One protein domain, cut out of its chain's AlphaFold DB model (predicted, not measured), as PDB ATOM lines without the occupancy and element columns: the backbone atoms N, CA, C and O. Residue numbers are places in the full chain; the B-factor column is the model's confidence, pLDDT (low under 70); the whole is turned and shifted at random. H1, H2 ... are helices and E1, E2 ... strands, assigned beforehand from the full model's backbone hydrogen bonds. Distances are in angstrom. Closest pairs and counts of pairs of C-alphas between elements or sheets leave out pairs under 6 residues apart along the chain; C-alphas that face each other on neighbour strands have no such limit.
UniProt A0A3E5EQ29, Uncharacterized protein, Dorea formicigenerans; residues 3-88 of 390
ATOM      1  N   ILE A   3      70.810  49.275 238.122       93.69
ATOM      2  CA  ILE A   3      71.868  49.965 237.372       93.69
ATOM      3  C   ILE A   3      71.866  51.425 237.805       93.69
ATOM      4  O   ILE A   3      70.793  52.026 237.911       93.69
ATOM      5  N   HIS A   4      73.031  52.006 238.082       94.44
ATOM      6  CA  HIS A   4      73.084  53.443 238.320       94.44
ATOM      7  C   HIS A   4      72.794  54.189 237.011       94.44
ATOM      8  O   HIS A   4      73.200  53.789 235.918       94.44
ATOM      9  N   LYS A   5      71.986  55.240 237.094       89.94
ATOM     10  CA  LYS A   5      71.439  55.918 235.925       89.94
ATOM     11  C   LYS A   5      72.555  56.596 235.130       89.94
ATOM     12  O   LYS A   5      73.203  57.514 235.610       89.94
ATOM     13  N   GLY A   6      72.699  56.188 233.871       84.88
ATOM     14  CA  GLY A   6      73.754  56.672 232.975       84.88
ATOM     15  C   GLY A   6      74.928  55.704 232.837       84.88
ATOM     16  O   GLY A   6      75.731  55.880 231.924       84.88
ATOM     17  N   GLU A   7      74.998  54.659 233.665       92.25
ATOM     18  CA  GLU A   7      75.965  53.580 233.482       92.25
ATOM     19  C   GLU A   7      75.540  52.604 232.377       92.25
ATOM     20  O   GLU A   7      74.359  52.432 232.048       92.25
ATOM     21  N   THR A   8      76.542  51.948 231.798       92.75
ATOM     22  CA  THR A   8      76.387  50.879 230.815       92.75
ATOM     23  C   THR A   8      76.810  49.542 231.416       92.75
ATOM     24  O   THR A   8      77.626  49.472 232.335       92.75
ATOM     25  N   ILE A   9      76.267  48.448 230.884       91.81
ATOM     26  CA  ILE A   9      76.683  47.088 231.237       91.81
ATOM     27  C   ILE A   9      77.465  46.497 230.072       91.81
ATOM     28  O   ILE A   9      77.026  46.549 228.922       91.81
ATOM     29  N   LYS A  10      78.622  45.899 230.363       93.31
ATOM     30  CA  LYS A  10      79.412  45.187 229.356       93.31
ATOM     31  C   LYS A  10      78.707  43.909 228.916       93.31
ATOM     32  O   LYS A  10      78.188  43.161 229.743       93.31
ATOM     33  N   GLY A  11      78.778  43.606 227.623       92.06
ATOM     34  CA  GLY A  11      78.200  42.400 227.036       92.06
ATOM     35  C   GLY A  11      78.672  41.120 227.719       92.06
ATOM     36  O   GLY A  11      77.867  40.222 227.916       92.06
ATOM     37  N   ALA A  12      79.936  41.054 228.153       91.94
ATOM     38  CA  ALA A  12      80.470  39.919 228.910       91.94
ATOM     39  C   ALA A  12      79.664  39.660 230.191       91.94
ATOM     40  O   ALA A  12      79.190  38.550 230.407       91.94
ATOM     41  N   THR A  13      79.454  40.711 230.988       93.12
ATOM     42  CA  THR A  13      78.680  40.655 232.232       93.12
ATOM     43  C   THR A  13      77.240  40.246 231.954       93.12
ATOM     44  O   THR A  13      76.716  39.369 232.625       93.12
ATOM     45  N   LEU A  14      76.621  40.807 230.910       92.88
ATOM     46  CA  LEU A  14      75.244  40.471 230.555       92.88
ATOM     47  C   LEU A  14      75.098  39.021 230.047       92.88
ATOM     48  O   LEU A  14      74.087  38.380 230.321       92.88
ATOM     49  N   VAL A  15      76.095  38.487 229.323       92.56
ATOM     50  CA  VAL A  15      76.150  37.064 228.927       92.56
ATOM     51  C   VAL A  15      76.201  36.168 230.160       92.56
ATOM     52  O   VAL A  15      75.474  35.173 230.208       92.56
ATOM     53  N   ASP A  16      77.066  36.498 231.119       93.06
ATOM     54  CA  ASP A  16      77.232  35.728 232.350       93.06
ATOM     55  C   ASP A  16      75.952  35.780 233.198       93.06
ATOM     56  O   ASP A  16      75.412  34.727 233.539       93.06
ATOM     57  N   ASP A  17      75.371  36.966 233.394       94.19
ATOM     58  CA  ASP A  17      74.087  37.149 234.078       94.19
ATOM     59  C   ASP A  17      72.966  36.335 233.411       94.19
ATOM     60  O   ASP A  17      72.222  35.611 234.071       94.19
ATOM     61  N   PHE A  18      72.840  36.394 232.080       94.75
ATOM     62  CA  PHE A  18      71.803  35.644 231.364       94.75
ATOM     63  C   PHE A  18      72.007  34.135 231.449       94.75
ATOM     64  O   PHE A  18      71.033  33.382 231.530       94.75
ATOM     65  N   LYS A  19      73.260  33.681 231.437       93.94
ATOM     66  CA  LYS A  19      73.600  32.274 231.630       93.94
ATOM     67  C   LYS A  19      73.222  31.800 233.026       93.94
ATOM     68  O   LYS A  19      72.673  30.702 233.141       93.94
ATOM     69  N   ASP A  20      73.470  32.614 234.041       95.50
ATOM     70  CA  ASP A  20      73.141  32.294 235.425       95.50
ATOM     71  C   ASP A  20      71.625  32.320 235.666       95.50
ATOM     72  O   ASP A  20      71.085  31.425 236.316       95.50
ATOM     73  N   TRP A  21      70.905  33.289 235.088       95.94
ATOM     74  CA  TRP A  21      69.457  33.436 235.281       95.94
ATOM     75  C   TRP A  21      68.615  32.480 234.432       95.94
ATOM     76  O   TRP A  21      67.576  32.007 234.892       95.94
ATOM     77  N   PHE A  22      69.027  32.193 233.194       95.31
ATOM     78  CA  PHE A  22      68.194  31.483 232.208       95.31
ATOM     79  C   PHE A  22      68.809  30.177 231.668       95.31
ATOM     80  O   PHE A  22      68.192  29.468 230.848       95.31
ATOM     81  N   GLY A  23      70.001  29.829 232.159       93.31
ATOM     82  CA  GLY A  23      70.754  28.632 231.805       93.31
ATOM     83  C   GLY A  23      71.557  28.774 230.510       93.31
ATOM     84  O   GLY A  23      71.223  29.563 229.630       93.31
ATOM     85  N   ALA A  24      72.598  27.946 230.376       91.94
ATOM     86  CA  ALA A  24      73.549  28.005 229.268       91.94
ATOM     87  C   ALA A  24      72.907  27.871 227.874       91.94
ATOM     88  O   ALA A  24      72.102  26.971 227.615       91.94
ATOM     89  N   ALA A  25      73.342  28.733 226.955       92.19
ATOM     90  CA  ALA A  25      72.934  28.758 225.557       92.19
ATOM     91  C   ALA A  25      74.095  29.163 224.641       92.19
ATOM     92  O   ALA A  25      75.117  29.669 225.101       92.19
ATOM     93  N   THR A  26      73.934  28.961 223.330       89.81
ATOM     94  CA  THR A  26      74.940  29.385 222.342       89.81
ATOM     95  C   THR A  26      74.989  30.908 222.224       89.81
ATOM     96  O   THR A  26      76.059  31.483 222.032       89.81
ATOM     97  N   LYS A  27      73.821  31.554 222.309       93.06
ATOM     98  CA  LYS A  27      73.620  33.005 222.249       93.06
ATOM     99  C   LYS A  27      72.348  33.376 223.002       93.06
ATOM    100  O   LYS A  27      71.449  32.540 223.128       93.06
ATOM    101  N   TYR A  28      72.246  34.633 223.406       95.38
ATOM    102  CA  TYR A  28      71.017  35.205 223.939       95.38
ATOM    103  C   TYR A  28      70.581  36.393 223.094       95.38
ATOM    104  O   TYR A  28      71.382  36.982 222.370       95.38
ATOM    105  N   ARG A  29      69.312  36.763 223.193       94.19
ATOM    106  CA  ARG A  29      68.828  38.054 222.714       94.19
ATOM    107  C   ARG A  29      67.783  38.598 223.665       94.19
ATOM    108  O   ARG A  29      67.081  37.822 224.311       94.19
ATOM    109  N   TYR A  30      67.682  39.915 223.749       94.31
ATOM    110  CA  TYR A  30      66.700  40.565 224.603       94.31
ATOM    111  C   TYR A  30      65.980  41.706 223.893       94.31
ATOM    112  O   TYR A  30      66.495  42.287 222.937       94.31
ATOM    113  N   LYS A  31      64.792  42.039 224.390       92.56
ATOM    114  CA  LYS A  31      64.056  43.242 224.001       92.56
ATOM    115  C   LYS A  31      63.363  43.866 225.205       92.56
ATOM    116  O   LYS A  31      62.931  43.165 226.120       92.56
ATOM    117  N   THR A  32      63.272  45.188 225.199       85.44
ATOM    118  CA  THR A  32      62.661  45.998 226.266       85.44
ATOM    119  C   THR A  32      61.194  46.326 225.982       85.44
ATOM    120  O   THR A  32      60.451  46.669 226.895       85.44
ATOM    121  N   ASN A  33      60.748  46.189 224.728       80.38
ATOM    122  CA  ASN A  33      59.357  46.364 224.325       80.38
ATOM    123  C   ASN A  33      58.814  45.053 223.749       80.38
ATOM    124  O   ASN A  33      59.315  44.536 222.754       80.38
ATOM    125  N   ALA A  34      57.770  44.504 224.372       76.31
ATOM    126  CA  ALA A  34      57.161  43.251 223.933       76.31
ATOM    127  C   ALA A  34      56.560  43.343 222.519       76.31
ATOM    128  O   ALA A  34      56.540  42.341 221.801       76.31
ATOM    129  N   SER A  35      56.115  44.540 222.128       75.94
ATOM    130  CA  SER A  35      55.371  44.807 220.895       75.94
ATOM    131  C   SER A  35      56.254  45.084 219.676       75.94
ATOM    132  O   SER A  35      55.716  45.251 218.584       75.94
ATOM    133  N   THR A  36      57.580  45.149 219.837       75.75
ATOM    134  CA  THR A  36      58.519  45.307 218.716       75.75
ATOM    135  C   THR A  36      59.350  44.042 218.514       75.75
ATOM    136  O   THR A  36      59.527  43.242 219.439       75.75
ATOM    137  N   ASP A  37      59.851  43.847 217.294       81.94
ATOM    138  CA  ASP A  37      60.800  42.775 216.947       81.94
ATOM    139  C   ASP A  37      62.265  43.254 217.000       81.94
ATOM    140  O   ASP A  37      63.163  42.635 216.425       81.94
ATOM    141  N   ASP A  38      62.520  44.330 217.748       86.38
ATOM    142  CA  ASP A  38      63.842  44.945 217.909       86.38
ATOM    143  C   ASP A  38      64.674  44.186 218.952       86.38
ATOM    144  O   ASP A  38      64.881  44.620 220.089       86.38
ATOM    145  N   TRP A  39      65.118  42.993 218.570       92.12
ATOM    146  CA  TRP A  39      65.953  42.148 219.413       92.12
ATOM    147  C   TRP A  39      67.419  42.585 219.393       92.12
ATOM    148  O   TRP A  39      68.032  42.717 218.335       92.12
ATOM    149  N   ASN A  40      68.013  42.698 220.577       91.06
ATOM    150  CA  ASN A  40      69.440  42.929 220.767       91.06
ATOM    151  C   ASN A  40      70.127  41.595 221.072       91.06
ATOM    152  O   ASN A  40      69.852  40.975 222.100       91.06
ATOM    153  N   GLU A  41      70.992  41.127 220.172       92.31
ATOM    154  CA  GLU A  41      71.731  39.872 220.344       92.31
ATOM    155  C   GLU A  41      72.953  40.065 221.259       92.31
ATOM    156  O   GLU A  41      73.734  41.002 221.095       92.31
ATOM    157  N   ILE A  42      73.144  39.136 222.195       89.56
ATOM    158  CA  ILE A  42      74.204  39.108 223.205       89.56
ATOM    159  C   ILE A  42      74.978  37.788 223.077       89.56
ATOM    160  O   ILE A  42      74.408  36.693 223.145       89.56
ATOM    161  N   THR A  43      76.288  37.882 222.847       87.06
ATOM    162  CA  THR A  43      77.181  36.752 222.561       87.06
ATOM    163  C   THR A  43      78.573  36.975 223.157       87.06
ATOM    164  O   THR A  43      78.976  38.092 223.452       87.06
ATOM    165  N   LEU A  44      79.396  35.928 223.237       80.25
ATOM    166  CA  LEU A  44      80.803  36.093 223.634       80.25
ATOM    167  C   LEU A  44      81.612  37.001 222.679       80.25
ATOM    168  O   LEU A  44      82.629  37.562 223.084       80.25
ATOM    169  N   LEU A  45      81.163  37.174 221.430       83.50
ATOM    170  CA  LEU A  45      81.837  38.008 220.427       83.50
ATOM    171  C   LEU A  45      81.582  39.509 220.623       83.50
ATOM    172  O   LEU A  45      82.378  40.313 220.151       83.50
ATOM    173  N   ASN A  46      80.510  39.891 221.326       85.44
ATOM    174  CA  ASN A  46      80.203  41.285 221.679       85.44
ATOM    175  C   ASN A  46      80.431  41.566 223.174       85.44
ATOM    176  O   ASN A  46      79.849  42.475 223.757       85.44
ATOM    177  N   SER A  47      81.344  40.809 223.784       84.12
ATOM    178  CA  SER A  47      81.692  40.889 225.206       84.12
ATOM    179  C   SER A  47      82.175  42.275 225.659       84.12
ATOM    180  O   SER A  47      81.965  42.652 226.813       84.12
ATOM    181  N   LEU A  48      82.786  43.045 224.754       88.50
ATOM    182  CA  LEU A  48      83.260  44.412 225.000       88.50
ATOM    183  C   LEU A  48      82.235  45.500 224.648       88.50
ATOM    184  O   LEU A  48      82.493  46.670 224.914       88.50
ATOM    185  N   THR A  49      81.106  45.145 224.033       91.94
ATOM    186  CA  THR A  49      80.051  46.110 223.712       91.94
ATOM    187  C   THR A  49      79.362  46.558 224.994       91.94
ATOM    188  O   THR A  49      79.104  45.752 225.885       91.94
ATOM    189  N   GLU A  50      79.071  47.849 225.085       91.81
ATOM    190  CA  GLU A  50      78.363  48.446 226.211       91.81
ATOM    191  C   GLU A  50      76.880  48.605 225.886       91.81
ATOM    192  O   GLU A  50      76.509  49.074 224.809       91.81
ATOM    193  N   TYR A  51      76.035  48.202 226.830       90.50
ATOM    194  CA  TYR A  51      74.587  48.207 226.689       90.50
ATOM    195  C   TYR A  51      73.963  49.136 227.724       90.50
ATOM    196  O   TYR A  51      74.212  49.007 228.924       90.50
ATOM    197  N   THR A  52      73.109  50.044 227.260       89.94
ATOM    198  CA  THR A  52      72.233  50.844 228.121       89.94
ATOM    199  C   THR A  52      70.871  50.169 228.194       89.94
ATOM    200  O   THR A  52      70.255  49.887 227.164       89.94
ATOM    201  N   LEU A  53      70.383  49.920 229.408       90.81
ATOM    202  CA  LEU A  53      69.059  49.350 229.638       90.81
ATOM    203  C   LEU A  53      68.166  50.392 230.312       90.81
ATOM    204  O   LEU A  53      68.513  50.948 231.350       90.81
ATOM    205  N   ALA A  54      67.011  50.670 229.714       90.19
ATOM    206  CA  ALA A  54      65.979  51.470 230.364       90.19
ATOM    207  C   ALA A  54      65.275  50.640 231.448       90.19
ATOM    208  O   ALA A  54      65.160  49.418 231.316       90.19
ATOM    209  N   SER A  55      64.771  51.305 232.488       92.69
ATOM    210  CA  SER A  55      63.947  50.658 233.506       92.69
ATOM    211  C   SER A  55      62.713  50.000 232.902       92.69
ATOM    212  O   SER A  55      62.092  50.528 231.978       92.69
ATOM    213  N   GLY A  56      62.331  48.856 233.463       92.62
ATOM    214  CA  GLY A  56      61.170  48.091 233.028       92.62
ATOM    215  C   GLY A  56      61.460  46.607 232.854       92.62
ATOM    216  O   GLY A  56      62.498  46.088 233.269       92.62
ATOM    217  N   THR A  57      60.498  45.904 232.263       93.88
ATOM    218  CA  THR A  57      60.590  44.463 232.023       93.88
ATOM    219  C   THR A  57      61.327  44.187 230.722       93.88
ATOM    220  O   THR A  57      60.933  44.658 229.658       93.88
ATOM    221  N   VAL A  58      62.358  43.357 230.803       94.06
ATOM    222  CA  VAL A  58      63.131  42.873 229.666       94.06
ATOM    223  C   VAL A  58      62.768  41.419 229.407       94.06
ATOM    224  O   VAL A  58      62.761  40.599 230.325       94.06
ATOM    225  N   ILE A  59      62.467  41.099 228.150       94.75
ATOM    226  CA  ILE A  59      62.181  39.734 227.697       94.75
ATOM    227  C   ILE A  59      63.455  39.152 227.100       94.75
ATOM    228  O   ILE A  59      64.106  39.811 226.291       94.75
ATOM    229  N   VAL A  60      63.782  37.916 227.478       96.00
ATOM    230  CA  VAL A  60      64.996  37.225 227.037       96.00
ATOM    231  C   VAL A  60      64.645  35.933 226.313       96.00
ATOM    232  O   VAL A  60      63.815  35.137 226.764       96.00
ATOM    233  N   GLU A  61      65.331  35.704 225.200       96.50
ATOM    234  CA  GLU A  61      65.335  34.447 224.466       96.50
ATOM    235  C   GLU A  61      66.736  33.850 224.417       96.50
ATOM    236  O   GLU A  61      67.746  34.557 224.371       96.50
ATOM    237  N   LYS A  62      66.784  32.519 224.384       95.94
ATOM    238  CA  LYS A  62      68.020  31.758 224.253       95.94
ATOM    239  C   LYS A  62      68.048  30.970 222.956       95.94
ATOM    240  O   LYS A  62      67.039  30.398 222.548       95.94
ATOM    241  N   TYR A  63      69.219  30.919 222.332       94.94
ATOM    242  CA  TYR A  63      69.458  30.132 221.132       94.94
ATOM    243  C   TYR A  63      70.046  28.776 221.514       94.94
ATOM    244  O   TYR A  63      71.217  28.678 221.900       94.94
ATOM    245  N   ILE A  64      69.221  27.732 221.441       93.06
ATOM    246  CA  ILE A  64      69.566  26.385 221.907       93.06
ATOM    247  C   ILE A  64      69.251  25.322 220.858       93.06
ATOM    248  O   ILE A  64      68.451  25.527 219.943       93.06
ATOM    249  N   LYS A  65      69.877  24.153 221.013       91.81
ATOM    250  CA  LYS A  65      69.565  22.972 220.212       91.81
ATOM    251  C   LYS A  65      68.236  22.377 220.677       91.81
ATOM    252  O   LYS A  65      68.162  21.850 221.784       91.81
ATOM    253  N   THR A  66      67.224  22.396 219.819       88.38
ATOM    254  CA  THR A  66      65.908  21.786 220.087       88.38
ATOM    255  C   THR A  66      65.733  20.427 219.403       88.38
ATOM    256  O   THR A  66      64.803  19.689 219.709       88.38
ATOM    257  N   GLY A  67      66.651  20.046 218.505       87.25
ATOM    258  CA  GLY A  67      66.645  18.742 217.837       87.25
ATOM    259  C   GLY A  67      67.817  18.546 216.871       87.25
ATOM    260  O   GLY A  67      68.781  19.308 216.878       87.25
ATOM    261  N   GLY A  68      67.754  17.520 216.018       83.69
ATOM    262  CA  GLY A  68      68.771  17.242 214.992       83.69
ATOM    263  C   GLY A  68      70.010  16.475 215.487       83.69
ATOM    264  O   GLY A  68      70.202  16.232 216.682       83.69
ATOM    265  N   SER A  69      70.866  16.064 214.549       81.44
ATOM    266  CA  SER A  69      72.060  15.259 214.848       81.44
ATOM    267  C   SER A  69      73.177  16.102 215.477       81.44
ATOM    268  O   SER A  69      73.067  17.323 215.596       81.44
ATOM    269  N   LEU A  70      74.263  15.464 215.919       75.31
ATOM    270  CA  LEU A  70      75.445  16.175 216.428       75.31
ATOM    271  C   LEU A  70      76.107  17.052 215.344       75.31
ATOM    272  O   LEU A  70      76.723  18.058 215.662       75.31
ATOM    273  N   ILE A  71      75.941  16.679 214.071       81.50
ATOM    274  CA  ILE A  71      76.622  17.288 212.916       81.50
ATOM    275  C   ILE A  71      75.716  18.304 212.195       81.50
ATOM    276  O   ILE A  71      76.195  19.172 211.472       81.50
ATOM    277  N   LYS A  72      74.394  18.216 212.399       85.12
ATOM    278  CA  LYS A  72      73.394  19.182 211.921       85.12
ATOM    279  C   LYS A  72      72.360  19.439 213.024       85.12
ATOM    280  O   LYS A  72      71.254  18.891 212.962       85.12
ATOM    281  N   PRO A  73      72.724  20.202 214.070       86.56
ATOM    282  CA  PRO A  73      71.785  20.556 215.122       86.56
ATOM    283  C   PRO A  73      70.700  21.493 214.575       86.56
ATOM    284  O   PRO A  73      70.991  22.438 213.844       86.56
ATOM    285  N   LYS A  74      69.442  21.237 214.946       91.88
ATOM    286  CA  LYS A  74      68.341  22.186 214.775       91.88
ATOM    287  C   LYS A  74      68.422  23.181 215.928       91.88
ATOM    288  O   LYS A  74      68.301  22.777 217.085       91.88
ATOM    289  N   MET A  75      68.675  24.441 215.599       92.62
ATOM    290  CA  MET A  75      68.850  25.520 216.564       92.62
ATOM    291  C   MET A  75      67.680  26.494 216.461       92.62
ATOM    292  O   MET A  75      67.344  26.935 215.361       92.62
ATOM    293  N   GLU A  76      67.072  26.829 217.593       94.25
ATOM    294  CA  GLU A  76      65.891  27.690 217.651       94.25
ATOM    295  C   GLU A  76      66.027  28.711 218.780       94.25
ATOM    296  O   GLU A  76      66.678  28.459 219.799       94.25
ATOM    297  N   TRP A  77      65.408  29.874 218.578       94.69
ATOM    298  CA  TRP A  77      65.186  30.847 219.638       94.69
ATOM    299  C   TRP A  77      64.000  30.391 220.480       94.69
ATOM    300  O   TRP A  77      62.920  30.138 219.950       94.69
ATOM    301  N   VAL A  78      64.221  30.257 221.783       94.50
ATOM    302  CA  VAL A  78      63.201  29.824 222.739       94.50
ATOM    303  C   VAL A  78      63.097  30.869 223.840       94.50
ATOM    304  O   VAL A  78      64.123  31.307 224.370       94.50
ATOM    305  N   GLN A  79      61.867  31.250 224.199       94.19
ATOM    306  CA  GLN A  79      61.603  32.146 225.324       94.19
ATOM    307  C   GLN A  79      62.237  31.589 226.594       94.19
ATOM    308  O   GLN A  79      61.945  30.473 227.021       94.19
ATOM    309  N   ALA A  80      63.149  32.372 227.162       94.50
ATOM    310  CA  ALA A  80      63.939  31.969 228.310       94.50
ATOM    311  C   ALA A  80      63.309  32.482 229.609       94.50
ATOM    312  O   ALA A  80      63.219  31.741 230.584       94.50
ATOM    313  N   GLY A  81      62.824  33.726 229.597       94.88
ATOM    314  CA  GLY A  81      62.158  34.347 230.735       94.88
ATOM    315  C   GLY A  81      62.111  35.865 230.620       94.88
ATOM    316  O   GLY A  81      62.281  36.433 229.537       94.88
ATOM    317  N   THR A  82      61.873  36.517 231.753       95.25
ATOM    318  CA  THR A  82      61.926  37.973 231.884       95.25
ATOM    319  C   THR A  82      62.731  38.369 233.113       95.25
ATOM    320  O   THR A  82      62.853  37.598 234.065       95.25
ATOM    321  N   PHE A  83      63.274  39.582 233.104       94.44
ATOM    322  CA  PHE A  83      63.827  40.223 234.293       94.44
ATOM    323  C   PHE A  83      63.460  41.706 234.309       94.44
ATOM    324  O   PHE A  83      63.115  42.282 233.279       94.44
ATOM    325  N   THR A  84      63.529  42.330 235.482       94.44
ATOM    326  CA  THR A  84      63.256  43.762 235.637       94.44
ATOM    327  C   THR A  84      64.559  44.531 235.805       94.44
ATOM    328  O   THR A  84      65.409  44.164 236.629       94.44
ATOM    329  N   VAL A  85      64.697  45.606 235.035       94.25
ATOM    330  CA  VAL A  85      65.729  46.630 235.197       94.25
ATOM    331  C   VAL A  85      65.155  47.752 236.052       94.25
ATOM    332  O   VAL A  85      64.060  48.244 235.776       94.25
ATOM    333  N   LYS A  86      65.892  48.137 237.093       94.69
ATOM    334  CA  LYS A  86      65.603  49.297 237.932       94.69
ATOM    335  C   LYS A  86      66.789  50.257 237.885       94.69
ATOM    336  O   LYS A  86      67.806  50.008 238.534       94.69
ATOM    337  N   ASN A  87      66.658  51.340 237.132       94.94
ATOM    338  CA  ASN A  87      67.668  52.388 237.107       94.94
ATOM    339  C   ASN A  87      67.505  53.280 238.332       94.94
ATOM    340  O   ASN A  87      66.418  53.806 238.587       94.94
ATOM    341  N   TYR A  88      68.586  53.440 239.086       95.94
ATOM    342  CA  TYR A  88      68.600  54.244 240.298       95.94
ATOM    343  C   TYR A  88      69.568  55.414 240.188       95.94
ATOM    344  O   TYR A  88      70.565  55.361 239.480       95.94
TER     345      TYR A  88
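Overview. This is residues 3 to 88 of the 390 residues of an uncharacterized protein of Dorea formicigenerans (UniProt A0A3E5EQ29). A long, strongly twisted hairpin, E3 and E4, makes the length of the domain; short strands E1 and E2 extend its sheet beside E3, and H1 crosses one face, giving two layers. The printed part has 86 residues, with one named helix and four named strands in the order H1, E1, E2, E3, E4 along the chain; the antiparallel sheet has the order E2, E1, E3, E4, and the class is mixed, helices and strands. The whole is compact, with radius of gyration of the C-alphas 13.7 A, yet elongated, 46 by 28 by 21 A.

Arrangement. H1, residues 11 to 22, has every O i to N i+4 pair within hydrogen-bond range. Its height over the sheet is 8.8 A, and it runs across E1, residues 27 to 31, at 89 degrees on the local plane. E1 forms a hairpin with E2, residues 40 to 42 (N 30 and O 40, 2.9 A). E3, residues 56 to 68, is E1's antiparallel neighbour (N 29 and O 61, 3.0 A). E3 forms a hairpin with E4, residues 73 to 88 (N 58 and O 83, 2.8 A). The closest C-alphas of H1 and E4 are Phe 22 and Ala 80, 5.8 A.

Along the chain. H1 begins at C-alpha 11 (78.200, 42.400, 227.036). E3 spans 36.5 A; E4, 42.2 A, ends at C-alpha 88 (68.600, 54.244, 240.298).

Size, cuts and confidence. The printed part has no cut. The E2 to E3 link is long, 13 residues. No printed residue is under 70.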